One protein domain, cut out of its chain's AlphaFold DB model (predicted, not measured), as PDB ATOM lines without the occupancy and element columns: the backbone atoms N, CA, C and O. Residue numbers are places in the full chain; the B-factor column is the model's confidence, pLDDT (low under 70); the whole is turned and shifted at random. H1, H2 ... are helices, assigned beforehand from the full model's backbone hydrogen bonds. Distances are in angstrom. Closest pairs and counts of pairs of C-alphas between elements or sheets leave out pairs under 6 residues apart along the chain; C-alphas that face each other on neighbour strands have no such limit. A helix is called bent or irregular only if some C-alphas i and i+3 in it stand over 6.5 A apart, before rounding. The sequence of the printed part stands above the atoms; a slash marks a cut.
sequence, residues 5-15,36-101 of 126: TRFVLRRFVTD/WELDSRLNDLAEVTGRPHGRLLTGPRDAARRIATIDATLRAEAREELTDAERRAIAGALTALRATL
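This is residues 5 to 15 and 36 to 101 of the 126 residues of the protein "Putative DNA-binding protein" of Pseudonocardia eucalypti (UniProt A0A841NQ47). The domain is a long helical hairpin, H3 and H4, with H2 folded back along H3 and the short H1 beside H2, at the end of the model away from the link between H3 and H4. The four helices run roughly lengthwise, each one turning back on the one before it. The printed part has 77 residues with four named helices, in the order H1, H2, H3, H4, and no named strand; the class is all helix. It is only just loose, close to compact, with a radius of gyration of the C-alphas of 14.1 A and spans of 44 by 22 by 20 A.

H1 holds residues 5 to 15; its C-alpha 5 is at (-21.084, 32.203, 35.669). After the cut, H2 holds residues 36 to 49 and is 20.1 A from first to last C-alpha. H3, residues 55 to 76, is the longest helix and measures 31.8 A; its C-alpha 55 is at (-41.864, 36.912, 42.577). H3 is irregular, but only just: C-alphas 56 and 59 are 6.9 A apart. H4, residues 84 to 101, measures 25.6 A and ends at C-alpha 101, at (-39.934, 30.492, 31.400).

H1 and H2 touch, and their closest C-alphas, those of Arg 10 and Val 48, are 6.1 A apart. They run opposite ways at a shallow tilt of 23 degrees. H2 and H3 form a helical hairpin, opposite ways at a shallow tilt of 20 degrees, with the C-alphas of Asp 39 and Ala 64 closest at 6.3 A. H3 and H4 form a second helical hairpin, opposite ways at a shallow tilt of 26 degrees. They touch with 18 pairs of C-alphas within 8 A, the closest being those of Ala 63 and Ala 93 at 4.9 A. H1 and H4 are close but not clearly touching, with the C-alphas of Thr 14 and Leu 101 closest at 6.9 A. H1 and H3 are apart, and so are H2 and H4. In H1, H2 and H4 every O i to N i+4 pair is within hydrogen-bond range; in H3 16 of 18 are.

The outline is only just a rod, and the two C-alphas farthest apart, those of Thr 5 and Glu 77, are 44.6 A apart. Residues 16 to 35 are not printed, and C-alphas 15 and 36 are 16.6 A apart across this cut. Of the links that are printed whole, H2 to H3 is tight, with 5 residues, and H3 to H4 is short, with 7. The mean pLDDT of the printed part is 89.8; residues 52 to 53, in the link from H2 to H3, are under 70.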
ATOM      1  N   THR A   5     -20.840  33.585  35.226       81.19
ATOM      2  CA  THR A   5     -21.084  32.203  35.669       81.19
ATOM      3  C   THR A   5     -22.519  31.992  36.155       81.19
ATOM      4  O   THR A   5     -23.164  31.015  35.783       81.19
ATOM      5  N   ARG A   6     -23.080  32.935  36.929       79.88
ATOM      6  CA  ARG A   6     -24.482  32.856  37.387       79.88
ATOM      7  C   ARG A   6     -25.472  32.986  36.234       79.88
ATOM      8  O   ARG A   6     -26.538  32.382  36.276       79.88
ATOM      9  N   PHE A   7     -25.136  33.766  35.206       82.06
ATOM     10  CA  PHE A   7     -25.963  33.863  34.004       82.06
ATOM     11  C   PHE A   7     -26.004  32.535  33.236       82.06
ATOM     12  O   PHE A   7     -27.093  32.077  32.888       82.06
ATOM     13  N   VAL A   8     -24.848  31.894  33.030       85.69
ATOM     14  CA  VAL A   8     -24.753  30.585  32.362       85.69
ATOM     15  C   VAL A   8     -25.505  29.510  33.149       85.69
ATOM     16  O   VAL A   8     -26.340  28.820  32.572       85.69
ATOM     17  N   LEU A   9     -25.294  29.425  34.467       87.19
ATOM     18  CA  LEU A   9     -25.996  28.465  35.327       87.19
ATOM     19  C   LEU A   9     -27.513  28.677  35.307       87.19
ATOM     20  O   LEU A   9     -28.272  27.725  35.152       87.19
ATOM     21  N   ARG A  10     -27.976  29.930  35.391       86.88
ATOM     22  CA  ARG A  10     -29.410  30.236  35.316       86.88
ATOM     23  C   ARG A  10     -29.999  29.766  33.990       86.88
ATOM     24  O   ARG A  10     -31.098  29.213  33.983       86.88
ATOM     25  N   ARG A  11     -29.299  30.009  32.879       87.69
ATOM     26  CA  ARG A  11     -29.739  29.566  31.553       87.69
ATOM     27  C   ARG A  11     -29.805  28.043  31.482       87.69
ATOM     28  O   ARG A  11     -30.849  27.536  31.103       87.69
ATOM     29  N   PHE A  12     -28.764  27.348  31.937       89.38
ATOM     30  CA  PHE A  12     -28.723  25.886  31.992       89.38
ATOM     31  C   PHE A  12     -29.910  25.293  32.769       89.38
ATOM     32  O   PHE A  12     -30.620  24.437  32.251       89.38
ATOM     33  N   VAL A  13     -30.199  25.806  33.971       89.50
ATOM     34  CA  VAL A  13     -31.344  25.338  34.775       89.50
ATOM     35  C   VAL A  13     -32.680  25.655  34.091       89.50
ATOM     36  O   VAL A  13     -33.587  24.827  34.085       89.50
ATOM     37  N   THR A  14     -32.807  26.838  33.480       90.00
ATOM     38  CA  THR A  14     -34.028  27.240  32.755       90.00
ATOM     39  C   THR A  14     -34.264  26.366  31.519       90.00
ATOM     40  O   THR A  14     -35.401  25.982  31.259       90.00
ATOM     41  N   ASP A  15     -33.211  26.039  30.768       92.38
ATOM     42  CA  ASP A  15     -33.282  25.158  29.599       92.38
ATOM     43  C   ASP A  15     -33.665  23.734  30.022       92.38
ATOM     44  O   ASP A  15     -34.582  23.152  29.448       92.38
ATOM     45  N   TRP A  36     -41.167  15.363  40.658       95.56
ATOM     46  CA  TRP A  36     -39.879  15.392  41.353       95.56
ATOM     47  C   TRP A  36     -38.827  16.259  40.642       95.56
ATOM     48  O   TRP A  36     -38.155  17.069  41.286       95.56
ATOM     49  N   GLU A  37     -38.684  16.126  39.319       96.44
ATOM     50  CA  GLU A  37     -37.708  16.914  38.552       96.44
ATOM     51  C   GLU A  37     -38.059  18.400  38.535       96.44
ATOM     52  O   GLU A  37     -37.173  19.250  38.645       96.44
ATOM     53  N   LEU A  38     -39.350  18.722  38.426       94.88
ATOM     54  CA  LEU A  38     -39.829  20.096  38.446       94.88
ATOM     55  C   LEU A  38     -39.515  20.775  39.783       94.88
ATOM     56  O   LEU A  38     -38.991  21.889  39.780       94.88
ATOM     57  N   ASP A  39     -39.789  20.116  40.913       93.94
ATOM     58  CA  ASP A  39     -39.458  20.654  42.237       93.94
ATOM     59  C   ASP A  39     -37.944  20.861  42.405       93.94
ATOM     60  O   ASP A  39     -37.495  21.965  42.726       93.94
ATOM     61  N   SER A  40     -37.149  19.839  42.074       93.31
ATOM     62  CA  SER A  40     -35.685  19.877  42.198       93.31
ATOM     63  C   SER A  40     -35.075  21.024  41.386       93.31
ATOM     64  O   SER A  40     -34.351  21.860  41.923       93.31
ATOM     65  N   ARG A  41     -35.447  21.158  40.107       93.75
ATOM     66  CA  ARG A  41     -34.913  22.218  39.237       93.75
ATOM     67  C   ARG A  41     -35.387  23.617  39.641       93.75
ATOM     68  O   ARG A  41     -34.673  24.597  39.420       93.75
ATOM     69  N   LEU A  42     -36.583  23.754  40.222       92.06
ATOM     70  CA  LEU A  42     -37.036  25.033  40.780       92.06
ATOM     71  C   LEU A  42     -36.252  25.419  42.041       92.06
ATOM     72  O   LEU A  42     -36.041  26.614  42.276       92.06
ATOM     73  N   ASN A  43     -35.798  24.440  42.826       91.56
ATOM     74  CA  ASN A  43     -34.893  24.665  43.951       91.56
ATOM     75  C   ASN A  43     -33.495  25.084  43.467       91.56
ATOM     76  O   ASN A  43     -32.992  26.112  43.926       91.56
ATOM     77  N   ASP A  44     -32.946  24.422  42.445       90.88
ATOM     78  CA  ASP A  44     -31.679  24.828  41.816       90.88
ATOM     79  C   ASP A  44     -31.758  26.260  41.258       90.88
ATOM     80  O   ASP A  44     -30.851  27.083  41.420       90.88
ATOM     81  N   LEU A  45     -32.882  26.609  40.620       88.81
ATOM     82  CA  LEU A  45     -33.097  27.951  40.078       88.81
ATOM     83  C   LEU A  45     -33.165  29.007  41.190       88.81
ATOM     84  O   LEU A  45     -32.637  30.113  41.030       88.81
ATOM     85  N   ALA A  46     -33.805  28.688  42.316       88.94
ATOM     86  CA  ALA A  46     -33.840  29.545  43.498       88.94
ATOM     87  C   ALA A  46     -32.435  29.809  44.058       88.94
ATOM     88  O   ALA A  46     -32.113  30.963  44.362       88.94
ATOM     89  N   GLU A  47     -31.602  28.773  44.141       88.12
ATOM     90  CA  GLU A  47     -30.226  28.864  44.627       88.12
ATOM     91  C   GLU A  47     -29.359  29.722  43.698       88.12
ATOM     92  O   GLU A  47     -28.785  30.729  44.121       88.12
ATOM     93  N   VAL A  48     -29.349  29.413  42.398       86.38
ATOM     94  CA  VAL A  48     -28.530  30.124  41.401       86.38
ATOM     95  C   VAL A  48     -28.935  31.596  41.263       86.38
ATOM     96  O   VAL A  48     -28.098  32.463  40.983       86.38
ATOM     97  N   THR A  49     -30.216  31.912  41.470       81.12
ATOM     98  CA  THR A  49     -30.701  33.299  41.452       81.12
ATOM     99  C   THR A  49     -30.511  34.029  42.781       81.12
ATOM    100  O   THR A  49     -30.644  35.257  42.806       81.12
ATOM    101  N   GLY A  50     -30.194  33.318  43.871       80.31
ATOM    102  CA  GLY A  50     -30.135  33.860  45.232       80.31
ATOM    103  C   GLY A  50     -31.473  34.437  45.701       80.31
ATOM    104  O   GLY A  50     -31.505  35.355  46.521       80.31
ATOM    105  N   ARG A  51     -32.587  33.982  45.114       75.81
ATOM    106  CA  ARG A  51     -33.932  34.531  45.336       75.81
ATOM    107  C   ARG A  51     -34.921  33.404  45.607       75.81
ATOM    108  O   ARG A  51     -35.812  33.174  44.786       75.81
ATOM    109  N   PRO A  52     -34.831  32.750  46.777       65.94
ATOM    110  CA  PRO A  52     -35.692  31.624  47.103       65.94
ATOM    111  C   PRO A  52     -37.171  31.994  47.073       65.94
ATOM    112  O   PRO A  52     -37.967  31.175  46.655       65.94
ATOM    113  N   HIS A  53     -37.563  33.222  47.415       66.50
ATOM    114  CA  HIS A  53     -38.965  33.671  47.362       66.50
ATOM    115  C   HIS A  53     -39.189  34.791  46.342       66.50
ATOM    116  O   HIS A  53     -40.061  35.643  46.509       66.50
ATOM    117  N   GLY A  54     -38.372  34.839  45.286       71.88
ATOM    118  CA  GLY A  54     -38.539  35.843  44.241       71.88
ATOM    119  C   GLY A  54     -39.914  35.728  43.580       71.88
ATOM    120  O   GLY A  54     -40.345  34.624  43.263       71.88
ATOM    121  N   ARG A  55     -40.565  36.865  43.290       75.06
ATOM    122  CA  ARG A  55     -41.864  36.912  42.577       75.06
ATOM    123  C   ARG A  55     -41.882  36.085  41.283       75.06
ATOM    124  O   ARG A  55     -42.926  35.588  40.887       75.06
ATOM    125  N   LEU A  56     -40.720  35.923  40.645       75.25
ATOM    126  CA  LEU A  56     -40.543  35.119  39.433       75.25
ATOM    127  C   LEU A  56     -40.723  33.606  39.659       75.25
ATOM    128  O   LEU A  56     -41.024  32.898  38.708       75.25
ATOM    129  N   LEU A  57     -40.537  33.110  40.887       84.25
ATOM    130  CA  LEU A  57     -40.660  31.688  41.232       84.25
ATOM    131  C   LEU A  57     -41.992  31.340  41.896       84.25
ATOM    132  O   LEU A  57     -42.312  30.160  41.994       84.25
ATOM    133  N   THR A  58     -42.785  32.329  42.323       87.44
ATOM    134  CA  THR A  58     -44.090  32.095  42.962       87.44
ATOM    135  C   THR A  58     -45.017  31.290  42.049       87.44
ATOM    136  O   THR A  58     -45.430  30.198  42.422       87.44
ATOM    137  N   GLY A  59     -45.261  31.769  40.825       87.62
ATOM    138  CA  GLY A  59     -46.113  31.072  39.852       87.62
ATOM    139  C   GLY A  59     -45.624  29.654  39.519       87.62
ATOM    140  O   GLY A  59     -46.406  28.709  39.635       87.62
ATOM    141  N   PRO A  60     -44.335  29.463  39.175       89.94
ATOM    142  CA  PRO A  60     -43.779  28.134  38.947       89.94
ATOM    143  C   PRO A  60     -43.914  27.178  40.132       89.94
ATOM    144  O   PRO A  60     -44.242  26.010  39.940       89.94
ATOM    145  N   ARG A  61     -43.723  27.659  41.365       91.75
ATOM    146  CA  ARG A  61     -43.891  26.833  42.567       91.75
ATOM    147  C   ARG A  61     -45.342  26.508  42.874       91.75
ATOM    148  O   ARG A  61     -45.618  25.433  43.394       91.75
ATOM    149  N   ASP A  62     -46.272  27.401  42.566       91.62
ATOM    150  CA  ASP A  62     -47.701  27.107  42.685       91.62
ATOM    151  C   ASP A  62     -48.109  26.010  41.699       91.62
ATOM    152  O   ASP A  62     -48.829  25.079  42.065       91.62
ATOM    153  N   ALA A  63     -47.602  26.079  40.466       92.31
ATOM    154  CA  ALA A  63     -47.802  25.044  39.458       92.31
ATOM    155  C   ALA A  63     -47.199  23.698  39.896       92.31
ATOM    156  O   ALA A  63     -47.902  22.688  39.873       92.31
ATOM    157  N   ALA A  64     -45.946  23.694  40.363       93.12
ATOM    158  CA  ALA A  64     -45.276  22.492  40.859       93.12
ATOM    159  C   ALA A  64     -46.030  21.855  42.034       93.12
ATOM    160  O   ALA A  64     -46.262  20.648  42.032       93.12
ATOM    161  N   ARG A  65     -46.511  22.666  42.986       93.81
ATOM    162  CA  ARG A  65     -47.332  22.184  44.104       93.81
ATOM    163  C   ARG A  65     -48.624  21.526  43.639       93.81
ATOM    164  O   ARG A  65     -48.941  20.447  44.119       93.81
ATOM    165  N   ARG A  66     -49.348  22.124  42.686       95.00
ATOM    166  CA  ARG A  66     -50.577  21.522  42.133       95.00
ATOM    167  C   ARG A  66     -50.304  20.171  41.475       95.00
ATOM    168  O   ARG A  66     -51.052  19.228  41.707       95.00
ATOM    169  N   ILE A  67     -49.235  20.076  40.685       95.19
ATOM    170  CA  ILE A  67     -48.817  18.828  40.031       95.19
ATOM    171  C   ILE A  67     -48.465  17.765  41.081       95.19
ATOM    172  O   ILE A  67     -48.952  16.641  40.994       95.19
ATOM    173  N   ALA A  68     -47.691  18.130  42.105       95.62
ATOM    174  CA  ALA A  68     -47.327  17.229  43.196       95.62
ATOM    175  C   ALA A  68     -48.544  16.765  44.013       95.62
ATOM    176  O   ALA A  68     -48.599  15.609  44.421       95.62
ATOM    177  N   THR A  69     -49.540  17.633  44.228       96.56
ATOM    178  CA  THR A  69     -50.804  17.246  44.870       96.56
ATOM    179  C   THR A  69     -51.549  16.201  44.046       96.56
ATOM    180  O   THR A  69     -51.978  15.206  44.614       96.56
ATOM    181  N   ILE A  70     -51.663  16.381  42.726       96.19
ATOM    182  CA  ILE A  70     -52.330  15.404  41.849       96.19
ATOM    183  C   ILE A  70     -51.592  14.059  41.872       96.19
ATOM    184  O   ILE A  70     -52.224  13.020  42.038       96.19
ATOM    185  N   ASP A  71     -50.261  14.072  41.769       96.31
ATOM    186  CA  ASP A  71     -49.445  12.858  41.888       96.31
ATOM    187  C   ASP A  71     -49.647  12.147  43.239       96.31
ATOM    188  O   ASP A  71     -49.815  10.928  43.296       96.31
ATOM    189  N   ALA A  72     -49.676  12.905  44.338       95.56
ATOM    190  CA  ALA A  72     -49.910  12.354  45.667       95.56
ATOM    191  C   ALA A  72     -51.313  11.742  45.802       95.56
ATOM    192  O   ALA A  72     -51.443  10.666  46.385       95.56
ATOM    193  N   THR A  73     -52.344  12.388  45.247       96.56
ATOM    194  CA  THR A  73     -53.716  11.861  45.221       96.56
ATOM    195  C   THR A  73     -53.792  10.551  44.443       96.56
ATOM    196  O   THR A  73     -54.324   9.576  44.964       96.56
ATOM    197  N   LEU A  74     -53.199  10.488  43.248       95.56
ATOM    198  CA  LEU A  74     -53.146   9.261  42.448       95.56
ATOM    199  C   LEU A  74     -52.516   8.101  43.225       95.56
ATOM    200  O   LEU A  74     -53.090   7.016  43.296       95.56
ATOM    201  N   ARG A  75     -51.376   8.347  43.881       94.19
ATOM    202  CA  ARG A  75     -50.699   7.334  44.704       94.19
ATOM    203  C   ARG A  75     -51.522   6.911  45.917       94.19
ATOM    204  O   ARG A  75     -51.571   5.722  46.218       94.19
ATOM    205  N   ALA A  76     -52.165   7.854  46.604       96.31
ATOM    206  CA  ALA A  76     -53.007   7.564  47.764       96.31
ATOM    207  C   ALA A  76     -54.239   6.723  47.395       96.31
ATOM    208  O   ALA A  76     -54.676   5.889  48.183       96.31
ATOM    209  N   GLU A  77     -54.770   6.920  46.190       96.31
ATOM    210  CA  GLU A  77     -55.949   6.218  45.674       96.31
ATOM    211  C   GLU A  77     -55.594   4.982  44.828       96.31
ATOM    212  O   GLU A  77     -56.491   4.348  44.278       96.31
ATOM    213  N   ALA A  78     -54.304   4.639  44.710       94.50
ATOM    214  CA  ALA A  78     -53.794   3.580  43.833       94.50
ATOM    215  C   ALA A  78     -54.305   3.688  42.378       94.50
ATOM    216  O   ALA A  78     -54.566   2.684  41.715       94.50
ATOM    217  N   ARG A  79     -54.451   4.922  41.877       94.81
ATOM    218  CA  ARG A  79     -54.856   5.229  40.503       94.81
ATOM    219  C   ARG A  79     -53.646   5.562  39.645       94.81
ATOM    220  O   ARG A  79     -52.793   6.350  40.041       94.81
ATOM    221  N   GLU A  80     -53.631   5.039  38.427       89.25
ATOM    222  CA  GLU A  80     -52.645   5.423  37.407       89.25
ATOM    223  C   GLU A  80     -53.205   6.466  36.432       89.25
ATOM    224  O   GLU A  80     -52.465   7.274  35.870       89.25
ATOM    225  N   GLU A  81     -54.528   6.488  36.263       93.25
ATOM    226  CA  GLU A  81     -55.193   7.356  35.303       93.25
ATOM    227  C   GLU A  81     -55.654   8.675  35.920       93.25
ATOM    228  O   GLU A  81     -56.328   8.732  36.955       93.25
ATOM    229  N   LEU A  82     -55.341   9.754  35.205       93.81
ATOM    230  CA  LEU A  82     -55.878  11.078  35.474       93.81
ATOM    231  C   LEU A  82     -57.361  11.142  35.096       93.81
ATOM    232  O   LEU A  82     -57.798  10.594  34.085       93.81
ATOM    233  N   THR A  83     -58.122  11.916  35.850       96.50
ATOM    234  CA  THR A  83     -59.436  12.415  35.443       96.50
ATOM    235  C   THR A  83     -59.290  13.568  34.446       96.50
ATOM    236  O   THR A  83     -58.236  14.203  34.333       96.50
ATOM    237  N   ASP A  84     -60.372  13.928  33.752       96.62
ATOM    238  CA  ASP A  84     -60.371  15.096  32.857       96.62
ATOM    239  C   ASP A  84     -60.156  16.423  33.593       96.62
ATOM    240  O   ASP A  84     -59.637  17.389  33.029       96.62
ATOM    241  N   ALA A  85     -60.563  16.498  34.862       95.12
ATOM    242  CA  ALA A  85     -60.301  17.659  35.702       95.12
ATOM    243  C   ALA A  85     -58.802  17.781  36.017       95.12
ATOM    244  O   ALA A  85     -58.226  18.852  35.829       95.12
ATOM    245  N   GLU A  86     -58.155  16.681  36.411       96.25
ATOM    246  CA  GLU A  86     -56.718  16.639  36.701       96.25
ATOM    247  C   GLU A  86     -55.883  16.896  35.436       96.25
ATOM    248  O   GLU A  86     -54.960  17.710  35.471       96.25
ATOM    249  N   ARG A  87     -56.259  16.309  34.287       95.31
ATOM    250  CA  ARG A  87     -55.637  16.605  32.983       95.31
ATOM    251  C   ARG A  87     -55.688  18.095  32.653       95.31
ATOM    252  O   ARG A  87     -54.667  18.682  32.295       95.31
ATOM    253  N   ARG A  88     -56.855  18.735  32.800       95.31
ATOM    254  CA  ARG A  88     -57.009  20.181  32.561       95.31
ATOM    255  C   ARG A  88     -56.201  21.020  33.548       95.31
ATOM    256  O   ARG A  88     -55.588  22.006  33.141       95.31
ATOM    257  N   ALA A  89     -56.164  20.628  34.821       93.44
ATOM    258  CA  ALA A  89     -55.374  21.310  35.840       93.44
ATOM    259  C   ALA A  89     -53.870  21.253  35.527       93.44
ATOM    260  O   ALA A  89     -53.195  22.283  35.588       93.44
ATOM    261  N   ILE A  90     -53.365  20.084  35.123       94.69
ATOM    262  CA  ILE A  90     -51.975  19.908  34.693       94.69
ATOM    263  C   ILE A  90     -51.698  20.737  33.438       94.69
ATOM    264  O   ILE A  90     -50.747  21.514  33.431       94.69
ATOM    265  N   ALA A  91     -52.546  20.670  32.409       94.12
ATOM    266  CA  ALA A  91     -52.371  21.461  31.187       94.12
ATOM    267  C   ALA A  91     -52.310  22.978  31.466       94.12
ATOM    268  O   ALA A  91     -51.466  23.694  30.913       94.12
ATOM    269  N   GLY A  92     -53.157  23.473  32.376       91.94
ATOM    270  CA  GLY A  92     -53.113  24.860  32.843       91.94
ATOM    271  C   GLY A  92     -51.809  25.199  33.576       91.94
ATOM    272  O   GLY A  92     -51.205  26.241  33.314       91.94
ATOM    273  N   ALA A  93     -51.331  24.304  34.446       92.56
ATOM    274  CA  ALA A  93     -50.058  24.460  35.149       92.56
ATOM    275  C   ALA A  93     -48.860  24.495  34.180       92.56
ATOM    276  O   ALA A  93     -48.011  25.380  34.293       92.56
ATOM    277  N   LEU A  94     -48.823  23.604  33.182       93.12
ATOM    278  CA  LEU A  94     -47.790  23.586  32.138       93.12
ATOM    279  C   LEU A  94     -47.784  24.881  31.319       93.12
ATOM    280  O   LEU A  94     -46.723  25.432  31.031       93.12
ATOM    281  N   THR A  95     -48.966  25.400  30.981       90.69
ATOM    282  CA  THR A  95     -49.103  26.671  30.258       90.69
ATOM    283  C   THR A  95     -48.533  27.834  31.073       90.69
ATOM    284  O   THR A  95     -47.746  28.627  30.553       90.69
ATOM    285  N   ALA A  96     -48.858  27.909  32.367       87.88
ATOM    286  CA  ALA A  96     -48.336  28.941  33.264       87.88
ATOM    287  C   ALA A  96     -46.810  28.844  33.456       87.88
ATOM    288  O   ALA A  96     -46.110  29.863  33.448       87.88
ATOM    289  N   LEU A  97     -46.278  27.621  33.578       89.94
ATOM    290  CA  LEU A  97     -44.837  27.368  33.638       89.94
ATOM    291  C   LEU A  97     -44.143  27.858  32.367       89.94
ATOM    292  O   LEU A  97     -43.200  28.647  32.448       89.94
ATOM    293  N   ARG A  98     -44.649  27.476  31.189       90.25
ATOM    294  CA  ARG A  98     -44.098  27.912  29.898       90.25
ATOM    295  C   ARG A  98     -44.139  29.427  29.733       90.25
ATOM    296  O   ARG A  98     -43.137  30.001  29.319       90.25
ATOM    297  N   ALA A  99     -45.237  30.081  30.109       86.06
ATOM    298  CA  ALA A  99     -45.343  31.540  30.066       86.06
ATOM    299  C   ALA A  99     -44.312  32.229  30.976       86.06
ATOM    300  O   ALA A  99     -43.775  33.278  30.628       86.06
ATOM    301  N   THR A 100     -43.990  31.623  32.123       83.75
ATOM    302  CA  THR A 100     -42.987  32.165  33.051       83.75
ATOM    303  C   THR A 100     -41.556  31.964  32.547       83.75
ATOM    304  O   THR A 100     -40.717  32.851  32.698       83.75
ATOM    305  N   LEU A 101     -41.261  30.808  31.942       83.31
ATOM    306  CA  LEU A 101     -39.934  30.492  31.400       83.31
ATOM    307  C   LEU A 101     -39.662  31.205  30.067       83.31
ATOM    308  O   LEU A 101     -38.511  31.510  29.755       83.31
TER     309      LEU A 101